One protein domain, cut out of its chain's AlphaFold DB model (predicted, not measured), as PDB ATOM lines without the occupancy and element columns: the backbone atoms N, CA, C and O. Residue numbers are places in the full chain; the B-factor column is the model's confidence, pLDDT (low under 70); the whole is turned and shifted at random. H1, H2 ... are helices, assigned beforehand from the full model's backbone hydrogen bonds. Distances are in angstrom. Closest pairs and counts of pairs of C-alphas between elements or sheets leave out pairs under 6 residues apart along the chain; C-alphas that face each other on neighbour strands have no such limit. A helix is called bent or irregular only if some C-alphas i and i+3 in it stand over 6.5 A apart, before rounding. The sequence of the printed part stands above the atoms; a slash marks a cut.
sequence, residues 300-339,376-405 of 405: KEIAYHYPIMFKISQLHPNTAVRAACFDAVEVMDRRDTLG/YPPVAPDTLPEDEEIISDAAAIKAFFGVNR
ATOM      1  N   LYS A 300       1.106  -5.794  49.501       82.31
ATOM      2  CA  LYS A 300       2.422  -5.133  49.647       82.31
ATOM      3  C   LYS A 300       3.572  -5.921  49.003       82.31
ATOM      4  O   LYS A 300       4.445  -5.329  48.380       82.31
ATOM      5  N   GLU A 301       3.557  -7.242  49.157       81.69
ATOM      6  CA  GLU A 301       4.564  -8.142  48.592       81.69
ATOM      7  C   GLU A 301       4.538  -8.138  47.056       81.69
ATOM      8  O   GLU A 301       5.573  -7.962  46.418       81.69
ATOM      9  N   ILE A 302       3.350  -8.240  46.449       81.31
ATOM     10  CA  ILE A 302       3.210  -8.198  44.989       81.31
ATOM     11  C   ILE A 302       3.560  -6.814  44.448       81.31
ATOM     12  O   ILE A 302       4.314  -6.725  43.485       81.31
ATOM     13  N   ALA A 303       3.073  -5.745  45.081       79.00
ATOM     14  CA  ALA A 303       3.358  -4.376  44.657       79.00
ATOM     15  C   ALA A 303       4.868  -4.080  44.619       79.00
ATOM     16  O   ALA A 303       5.341  -3.353  43.746       79.00
ATOM     17  N   TYR A 304       5.628  -4.682  45.540       84.38
ATOM     18  CA  TYR A 304       7.083  -4.584  45.582       84.38
ATOM     19  C   TYR A 304       7.765  -5.445  44.507       84.38
ATOM     20  O   TYR A 304       8.588  -4.947  43.739       84.38
ATOM     21  N   HIS A 305       7.424  -6.733  44.419       86.00
ATOM     22  CA  HIS A 305       8.153  -7.672  43.561       86.00
ATOM     23  C   HIS A 305       7.763  -7.611  42.085       86.00
ATOM     24  O   HIS A 305       8.613  -7.841  41.226       86.00
ATOM     25  N   TYR A 306       6.507  -7.299  41.765       87.62
ATOM     26  CA  TYR A 306       6.005  -7.307  40.392       87.62
ATOM     27  C   TYR A 306       6.823  -6.436  39.426       87.62
ATOM     28  O   TYR A 306       7.307  -6.982  38.433       87.62
ATOM     29  N   PRO A 307       7.034  -5.123  39.671       83.06
ATOM     30  CA  PRO A 307       7.771  -4.281  38.729       83.06
ATOM     31  C   PRO A 307       9.225  -4.738  38.554       83.06
ATOM     32  O   PRO A 307       9.757  -4.677  37.446       83.06
ATOM     33  N   ILE A 308       9.843  -5.247  39.624       86.56
ATOM     34  CA  ILE A 308      11.212  -5.770  39.603       86.56
ATOM     35  C   ILE A 308      11.282  -7.020  38.720       86.56
ATOM     36  O   ILE A 308      12.052  -7.057  37.763       86.56
ATOM     37  N   MET A 309      10.433  -8.019  38.985       90.00
ATOM     38  CA  MET A 309      10.394  -9.262  38.205       90.00
ATOM     39  C   MET A 309      10.025  -8.992  36.748       90.00
ATOM     40  O   MET A 309      10.649  -9.544  35.845       90.00
ATOM     41  N   PHE A 310       9.070  -8.095  36.498       86.62
ATOM     42  CA  PHE A 310       8.700  -7.702  35.144       86.62
ATOM     43  C   PHE A 310       9.882  -7.070  34.407       86.62
ATOM     44  O   PHE A 310      10.227  -7.523  33.320       86.62
ATOM     45  N   LYS A 311      10.583  -6.108  35.012       84.38
ATOM     46  CA  LYS A 311      11.757  -5.474  34.396       84.38
ATOM     47  C   LYS A 311      12.887  -6.476  34.127       84.38
ATOM     48  O   LYS A 311      13.440  -6.498  33.027       84.38
ATOM     49  N   ILE A 312      13.194  -7.348  35.087       87.62
ATOM     50  CA  ILE A 312      14.246  -8.371  34.957       87.62
ATOM     51  C   ILE A 312      13.873  -9.416  33.905       87.62
ATOM     52  O   ILE A 312      14.740  -9.836  33.139       87.62
ATOM     53  N   SER A 313      12.588  -9.764  33.778       87.81
ATOM     54  CA  SER A 313      12.106 -10.668  32.725       87.81
ATOM     55  C   SER A 313      12.413 -10.161  31.314       87.81
ATOM     56  O   SER A 313      12.603 -10.967  30.409       87.81
ATOM     57  N   GLN A 314      12.525  -8.839  31.142       84.12
ATOM     58  CA  GLN A 314      12.806  -8.201  29.857       84.12
ATOM     59  C   GLN A 314      14.306  -7.966  29.639       84.12
ATOM     60  O   GLN A 314      14.822  -8.208  28.551       84.12
ATOM     61  N   LEU A 315      15.016  -7.493  30.668       85.38
ATOM     62  CA  LEU A 315      16.341  -6.883  30.491       85.38
ATOM     63  C   LEU A 315      17.518  -7.751  30.953       85.38
ATOM     64  O   LEU A 315      18.657  -7.460  30.595       85.38
ATOM     65  N   HIS A 316      17.285  -8.801  31.745       86.75
ATOM     66  CA  HIS A 316      18.390  -9.545  32.352       86.75
ATOM     67  C   HIS A 316      19.236 -10.279  31.294       86.75
ATOM     68  O   HIS A 316      18.662 -10.945  30.432       86.75
ATOM     69  N   PRO A 317      20.582 -10.250  31.337       86.75
ATOM     70  CA  PRO A 317      21.422 -10.868  30.301       86.75
ATOM     71  C   PRO A 317      21.269 -12.398  30.230       86.75
ATOM     72  O   PRO A 317      21.238 -12.976  29.142       86.75
ATOM     73  N   ASN A 318      21.107 -13.063  31.379       87.75
ATOM     74  CA  ASN A 318      20.878 -14.509  31.455       87.75
ATOM     75  C   ASN A 318      19.430 -14.874  31.073       87.75
ATOM     76  O   ASN A 318      18.485 -14.470  31.752       87.75
ATOM     77  N   THR A 319      19.273 -15.695  30.030       90.81
ATOM     78  CA  THR A 319      17.985 -16.200  29.519       90.81
ATOM     79  C   THR A 319      17.196 -17.007  30.550       90.81
ATOM     80  O   THR A 319      15.972 -16.898  30.595       90.81
ATOM     81  N   ALA A 320      17.864 -17.797  31.398       89.12
ATOM     82  CA  ALA A 320      17.203 -18.617  32.411       89.12
ATOM     83  C   ALA A 320      16.566 -17.764  33.518       89.12
ATOM     84  O   ALA A 320      15.465 -18.072  33.972       89.12
ATOM     85  N   VAL A 321      17.233 -16.673  33.910       89.31
ATOM     86  CA  VAL A 321      16.704 -15.703  34.881       89.31
ATOM     87  C   VAL A 321      15.520 -14.953  34.280       89.31
ATOM     88  O   VAL A 321      14.476 -14.883  34.922       89.31
ATOM     89  N   ARG A 322      15.617 -14.495  33.019       91.12
ATOM     90  CA  ARG A 322      14.477 -13.871  32.320       91.12
ATOM     91  C   ARG A 322      13.242 -14.767  32.331       91.12
ATOM     92  O   ARG A 322      12.169 -14.323  32.726       91.12
ATOM     93  N   ALA A 323      13.414 -16.037  31.960       88.56
ATOM     94  CA  ALA A 323      12.332 -17.015  31.952       88.56
ATOM     95  C   ALA A 323      11.755 -17.267  33.358       88.56
ATOM     96  O   ALA A 323      10.543 -17.336  33.509       88.56
ATOM     97  N   ALA A 324      12.594 -17.366  34.395       90.56
ATOM     98  CA  ALA A 324      12.128 -17.546  35.771       90.56
ATOM     99  C   ALA A 324      11.347 -16.328  36.295       90.56
ATOM    100  O   ALA A 324      10.302 -16.495  36.917       90.56
ATOM    101  N   CYS A 325      11.825 -15.113  36.019       91.19
ATOM    102  CA  CYS A 325      11.114 -13.881  36.355       91.19
ATOM    103  C   CYS A 325       9.796 -13.757  35.589       91.19
ATOM    104  O   CYS A 325       8.801 -13.331  36.168       91.19
ATOM    105  N   PHE A 326       9.769 -14.151  34.314       90.69
ATOM    106  CA  PHE A 326       8.539 -14.187  33.528       90.69
ATOM    107  C   PHE A 326       7.526 -15.180  34.116       90.69
ATOM    108  O   PHE A 326       6.386 -14.800  34.373       90.69
ATOM    109  N   ASP A 327       7.955 -16.411  34.429       89.25
ATOM    110  CA  ASP A 327       7.113 -17.414  35.094       89.25
ATOM    111  C   ASP A 327       6.577 -16.872  36.446       89.25
ATOM    112  O   ASP A 327       5.406 -17.057  36.781       89.25
ATOM    113  N   ALA A 328       7.402 -16.148  37.217       91.25
ATOM    114  CA  ALA A 328       6.988 -15.511  38.470       91.25
ATOM    115  C   ALA A 328       5.951 -14.393  38.261       91.25
ATOM    116  O   ALA A 328       4.982 -14.308  39.019       91.25
ATOM    117  N   VAL A 329       6.121 -13.555  37.231       89.94
ATOM    118  CA  VAL A 329       5.131 -12.541  36.834       89.94
ATOM    119  C   VAL A 329       3.807 -13.202  36.472       89.94
ATOM    120  O   VAL A 329       2.775 -12.775  36.983       89.94
ATOM    121  N   GLU A 330       3.823 -14.286  35.690       88.25
ATOM    122  CA  GLU A 330       2.595 -15.012  35.359       88.25
ATOM    123  C   GLU A 330       1.892 -15.570  36.600       88.25
ATOM    124  O   GLU A 330       0.663 -15.526  36.689       88.25
ATOM    125  N   VAL A 331       2.648 -16.093  37.572       88.06
ATOM    126  CA  VAL A 331       2.076 -16.546  38.845       88.06
ATOM    127  C   VAL A 331       1.457 -15.375  39.603       88.06
ATOM    128  O   VAL A 331       0.332 -15.504  40.081       88.06
ATOM    129  N   MET A 332       2.143 -14.233  39.700       87.25
ATOM    130  CA  MET A 332       1.614 -13.035  40.363       87.25
ATOM    131  C   MET A 332       0.365 -12.482  39.666       87.25
ATOM    132  O   MET A 332      -0.585 -12.104  40.346       87.25
ATOM    133  N   ASP A 333       0.318 -12.499  38.333       83.56
ATOM    134  CA  ASP A 333      -0.831 -12.048  37.538       83.56
ATOM    135  C   ASP A 333      -2.102 -12.868  37.789       83.56
ATOM    136  O   ASP A 333      -3.220 -12.342  37.725       83.56
ATOM    137  N   ARG A 334      -1.926 -14.165  38.072       83.50
ATOM    138  CA  ARG A 334      -3.014 -15.098  38.391       83.50
ATOM    139  C   ARG A 334      -3.490 -14.986  39.839       83.50
ATOM    140  O   ARG A 334      -4.526 -15.556  40.158       83.50
ATOM    141  N   ARG A 335      -2.760 -14.286  40.717       80.25
ATOM    142  CA  ARG A 335      -3.181 -14.075  42.107       80.25
ATOM    143  C   ARG A 335      -4.204 -12.940  42.192       80.25
ATOM    144  O   ARG A 335      -4.079 -11.902  41.538       80.25
ATOM    145  N   ASP A 336      -5.179 -13.108  43.080       69.75
ATOM    146  CA  ASP A 336      -6.221 -12.105  43.350       69.75
ATOM    147  C   ASP A 336      -5.685 -10.864  44.089       69.75
ATOM    148  O   ASP A 336      -6.360  -9.848  44.203       69.75
ATOM    149  N   THR A 337      -4.438 -10.925  44.557       78.50
ATOM    150  CA  THR A 337      -3.743  -9.860  45.285       78.50
ATOM    151  C   THR A 337      -3.050  -8.839  44.374       78.50
ATOM    152  O   THR A 337      -2.448  -7.895  44.887       78.50
ATOM    153  N   LEU A 338      -3.100  -8.992  43.042       82.88
ATOM    154  CA  LEU A 338      -2.560  -7.995  42.111       82.88
ATOM    155  C   LEU A 338      -3.532  -6.815  41.958       82.88
ATOM    156  O   LEU A 338      -4.637  -6.977  41.427       82.88
ATOM    157  N   GLY A 339      -3.082  -5.629  42.378       86.19
ATOM    158  CA  GLY A 339      -3.862  -4.395  42.334       86.19
ATOM    159  C   GLY A 339      -4.193  -3.910  40.926       86.19
ATOM    160  O   GLY A 339      -3.549  -4.268  39.932       86.19
ATOM    161  N   TYR A 376       9.319  -2.748  22.801       63.94
ATOM    162  CA  TYR A 376       9.176  -2.183  24.123       63.94
ATOM    163  C   TYR A 376       9.610  -0.722  24.093       63.94
ATOM    164  O   TYR A 376      10.664  -0.417  23.528       63.94
ATOM    165  N   PRO A 377       8.828   0.194  24.691       55.91
ATOM    166  CA  PRO A 377       9.323   1.540  24.912       55.91
ATOM    167  C   PRO A 377      10.632   1.435  25.709       55.91
ATOM    168  O   PRO A 377      10.726   0.593  26.612       55.91
ATOM    169  N   PRO A 378      11.663   2.230  25.373       51.84
ATOM    170  CA  PRO A 378      12.927   2.190  26.088       51.84
ATOM    171  C   PRO A 378      12.662   2.468  27.569       51.84
ATOM    172  O   PRO A 378      12.279   3.573  27.953       51.84
ATOM    173  N   VAL A 379      12.829   1.443  28.405       54.00
ATOM    174  CA  VAL A 379      12.752   1.597  29.857       54.00
ATOM    175  C   VAL A 379      13.973   2.410  30.262       54.00
ATOM    176  O   VAL A 379      15.097   2.014  29.954       54.00
ATOM    177  N   ALA A 380      13.763   3.551  30.922       47.56
ATOM    178  CA  ALA A 380      14.868   4.386  31.376       47.56
ATOM    179  C   ALA A 380      15.846   3.535  32.224       47.56
ATOM    180  O   ALA A 380      15.404   2.889  33.187       47.56
ATOM    181  N   PRO A 381      17.145   3.487  31.867       42.56
ATOM    182  CA  PRO A 381      18.117   2.587  32.492       42.56
ATOM    183  C   PRO A 381      18.288   2.827  34.003       42.56
ATOM    184  O   PRO A 381      18.535   1.881  34.747       42.56
ATOM    185  N   ASP A 382      18.019   4.041  34.483       45.31
ATOM    186  CA  ASP A 382      18.423   4.534  35.810       45.31
ATOM    187  C   ASP A 382      17.516   4.107  36.986       45.31
ATOM    188  O   ASP A 382      17.442   4.784  38.005       45.31
ATOM    189  N   THR A 383      16.767   3.010  36.858       50.38
ATOM    190  CA  THR A 383      15.738   2.623  37.853       50.38
ATOM    191  C   THR A 383      15.817   1.167  38.308       50.38
ATOM    192  O   THR A 383      14.813   0.606  38.745       50.38
ATOM    193  N   LEU A 384      16.943   0.473  38.121       53.44
ATOM    194  CA  LEU A 384      17.106  -0.833  38.773       53.44
ATOM    195  C   LEU A 384      17.417  -0.581  40.258       53.44
ATOM    196  O   LEU A 384      18.327   0.196  40.538       53.44
ATOM    197  N   PRO A 385      16.642  -1.144  41.204       56.91
ATOM    198  CA  PRO A 385      16.995  -1.051  42.614       56.91
ATOM    199  C   PRO A 385      18.367  -1.703  42.822       56.91
ATOM    200  O   PRO A 385      18.583  -2.815  42.351       56.91
ATOM    201  N   GLU A 386      19.276  -1.005  43.512       59.62
ATOM    202  CA  GLU A 386      20.666  -1.442  43.753       59.62
ATOM    203  C   GLU A 386      20.767  -2.764  44.544       59.62
ATOM    204  O   GLU A 386      21.826  -3.388  44.582       59.62
ATOM    205  N   ASP A 387      19.656  -3.244  45.109       57.84
ATOM    206  CA  ASP A 387      19.536  -4.503  45.853       57.84
ATOM    207  C   ASP A 387      19.500  -5.752  44.926       57.84
ATOM    208  O   ASP A 387      18.694  -6.669  45.107       57.84
ATOM    209  N   GLU A 388      20.363  -5.801  43.902       56.00
ATOM    210  CA  GLU A 388      20.402  -6.837  42.849       56.00
ATOM    211  C   GLU A 388      20.892  -8.220  43.320       56.00
ATOM    212  O   GLU A 388      20.742  -9.211  42.598       56.00
ATOM    213  N   GLU A 389      21.443  -8.335  44.532       59.25
ATOM    214  CA  GLU A 389      22.105  -9.567  44.989       59.25
ATOM    215  C   GLU A 389      21.141 -10.773  45.073       59.25
ATOM    216  O   GLU A 389      21.548 -11.923  44.911       59.25
ATOM    217  N   ILE A 390      19.833 -10.519  45.221       57.38
ATOM    218  CA  ILE A 390      18.794 -11.553  45.369       57.38
ATOM    219  C   ILE A 390      18.349 -12.160  44.018       57.38
ATOM    220  O   ILE A 390      17.751 -13.236  44.002       57.38
ATOM    221  N   ILE A 391      18.643 -11.536  42.867       67.25
ATOM    222  CA  ILE A 391      17.984 -11.879  41.584       67.25
ATOM    223  C   ILE A 391      18.978 -12.346  40.512       67.25
ATOM    224  O   ILE A 391      18.814 -12.093  39.322       67.25
ATOM    225  N   SER A 392      20.019 -13.066  40.926       80.25
ATOM    226  CA  SER A 392      20.969 -13.707  40.002       80.25
ATOM    227  C   SER A 392      20.703 -15.205  39.785       80.25
ATOM    228  O   SER A 392      21.220 -15.786  38.826       80.25
ATOM    229  N   ASP A 393      19.861 -15.829  40.619       87.00
ATOM    230  CA  ASP A 393      19.581 -17.268  40.586       87.00
ATOM    231  C   ASP A 393      18.122 -17.582  40.204       87.00
ATOM    232  O   ASP A 393      17.169 -17.352  40.952       87.00
ATOM    233  N   ALA A 394      17.957 -18.194  39.029       86.81
ATOM    234  CA  ALA A 394      16.671 -18.654  38.517       86.81
ATOM    235  C   ALA A 394      15.983 -19.687  39.433       86.81
ATOM    236  O   ALA A 394      14.751 -19.721  39.486       86.81
ATOM    237  N   ALA A 395      16.739 -20.537  40.136       86.69
ATOM    238  CA  ALA A 395      16.178 -21.538  41.042       86.69
ATOM    239  C   ALA A 395      15.597 -20.885  42.304       86.69
ATOM    240  O   ALA A 395      14.479 -21.221  42.697       86.69
ATOM    241  N   ALA A 396      16.305 -19.911  42.882       86.00
ATOM    242  CA  ALA A 396      15.832 -19.143  44.032       86.00
ATOM    243  C   ALA A 396      14.532 -18.383  43.720       86.00
ATOM    244  O   ALA A 396      13.579 -18.450  44.496       86.00
ATOM    245  N   ILE A 397      14.448 -17.743  42.545       86.25
ATOM    246  CA  ILE A 397      13.235 -17.043  42.084       86.25
ATOM    247  C   ILE A 397      12.056 -18.020  41.993       86.25
ATOM    248  O   ILE A 397      10.981 -17.759  42.532       86.25
ATOM    249  N   LYS A 398      12.256 -19.179  41.355       87.00
ATOM    250  CA  LYS A 398      11.197 -20.190  41.222       87.00
ATOM    251  C   LYS A 398      10.736 -20.724  42.573       87.00
ATOM    252  O   LYS A 398       9.532 -20.836  42.789       87.00
ATOM    253  N   ALA A 399      11.671 -21.009  43.478       86.75
ATOM    254  CA  ALA A 399      11.358 -21.476  44.823       86.75
ATOM    255  C   ALA A 399      10.553 -20.432  45.616       86.75
ATOM    256  O   ALA A 399       9.538 -20.780  46.214       86.75
ATOM    257  N   PHE A 400      10.953 -19.156  45.565       86.00
ATOM    258  CA  PHE A 400      10.280 -18.068  46.277       86.00
ATOM    259  C   PHE A 400       8.827 -17.875  45.818       86.00
ATOM    260  O   PHE A 400       7.920 -17.771  46.640       86.00
ATOM    261  N   PHE A 401       8.579 -17.887  44.505       85.44
ATOM    262  CA  PHE A 401       7.230 -17.683  43.962       85.44
ATOM    263  C   PHE A 401       6.389 -18.964  43.861       85.44
ATOM    264  O   PHE A 401       5.214 -18.892  43.489       85.44
ATOM    265  N   GLY A 402       6.956 -20.123  44.215       85.62
ATOM    266  CA  GLY A 402       6.283 -21.419  44.112       85.62
ATOM    267  C   GLY A 402       6.053 -21.865  42.666       85.62
ATOM    268  O   GLY A 402       5.060 -22.528  42.372       85.62
ATOM    269  N   VAL A 403       6.952 -21.489  41.751       84.38
ATOM    270  CA  VAL A 403       6.938 -21.930  40.350       84.38
ATOM    271  C   VAL A 403       7.456 -23.372  40.294       84.38
ATOM    272  O   VAL A 403       8.615 -23.630  39.971       84.38
ATOM    273  N   ASN A 404       6.593 -24.326  40.639       73.31
ATOM    274  CA  ASN A 404       6.852 -25.747  40.434       73.31
ATOM    275  C   ASN A 404       6.404 -26.111  39.014       73.31
ATOM    276  O   ASN A 404       5.219 -25.991  38.700       73.31
ATOM    277  N   ARG A 405       7.355 -26.490  38.154       56.84
ATOM    278  CA  ARG A 405       7.045 -27.073  36.841       56.84
ATOM    279  C   ARG A 405       6.730 -28.552  36.962       56.84
ATOM    280  O   ARG A 405       7.444 -29.223  37.739       56.84
TER     281      ARG A 405
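AT A GLANCE: This is residues 300 to 339 and 376 to 405 of the 405 residues of an uncharacterized protein of Singulisphaera acidiphila (strain ATCC BAA-1392 / DSM 18658 / VKM B-2454 / MOB10) (UniProt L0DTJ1). Two helices, H1 and H2, fold back on each other as a helical hairpin, and a short third helix, H3, packs on H2 nearly in line with its direction, away from H1. Before H3, residues 376 to 393 form a long loop with no named element, 8 to 18 A from the mean of the C-alphas. The printed part has 70 residues with three named helices, in the order H1, H2, H3, and no named strand; its class is all helix. It is compact, with a radius of gyration of the C-alphas of 11.8 A, and rounded, spanning 30 by 26 by 23 A.

HOW THE PARTS SIT: Start with H1, residues 300 to 315, and go on to H2, residues 319 to 333: they touch and form a hairpin. Look at Ser 313 and Arg 322, whose C-alphas are their closest, 4.0 A apart. They run opposite ways at a tilt of 35.2 degrees, only just steep. Next find H3, residues 394 to 401, which touches H2; the closest C-alphas, those of Val 321 and Ala 394, are 4.7 A apart. H2 and H3 run the same way at a shallow tilt of 9 degrees. H1 and H3 are apart. In H2 and H3 every O i to N i+4 pair is within hydrogen-bond range; in H1, 10 of 12 are.

IN THESE COORDINATES: Find C-alpha 300 at (2.422, -5.133, 49.647); from there H1 runs 23.7 A to C-alpha 315. It is only just irregular: C-alphas 304 and 307 are 6.9 A apart. H2 covers 20.9 A, from C-alpha 319 at (17.985, -16.200, 29.519) to C-alpha 333. H3, 10.9 A long, ends at C-alpha 401 at (7.230, -17.683, 43.962).

THE WHOLE: The C-alphas farthest apart, those of Asp 382 and Arg 405, are 33.6 A apart. The link from H1 to H2 is tight; the link from H2 to H3 is across the cut, where residues 340 to 375 are not printed and C-alphas 339 and 376 are 22.5 A apart. Mean pLDDT of the printed part is 78.2, and residue 336, residues 376 to 391 and residue 405, the chain's last, are under 70.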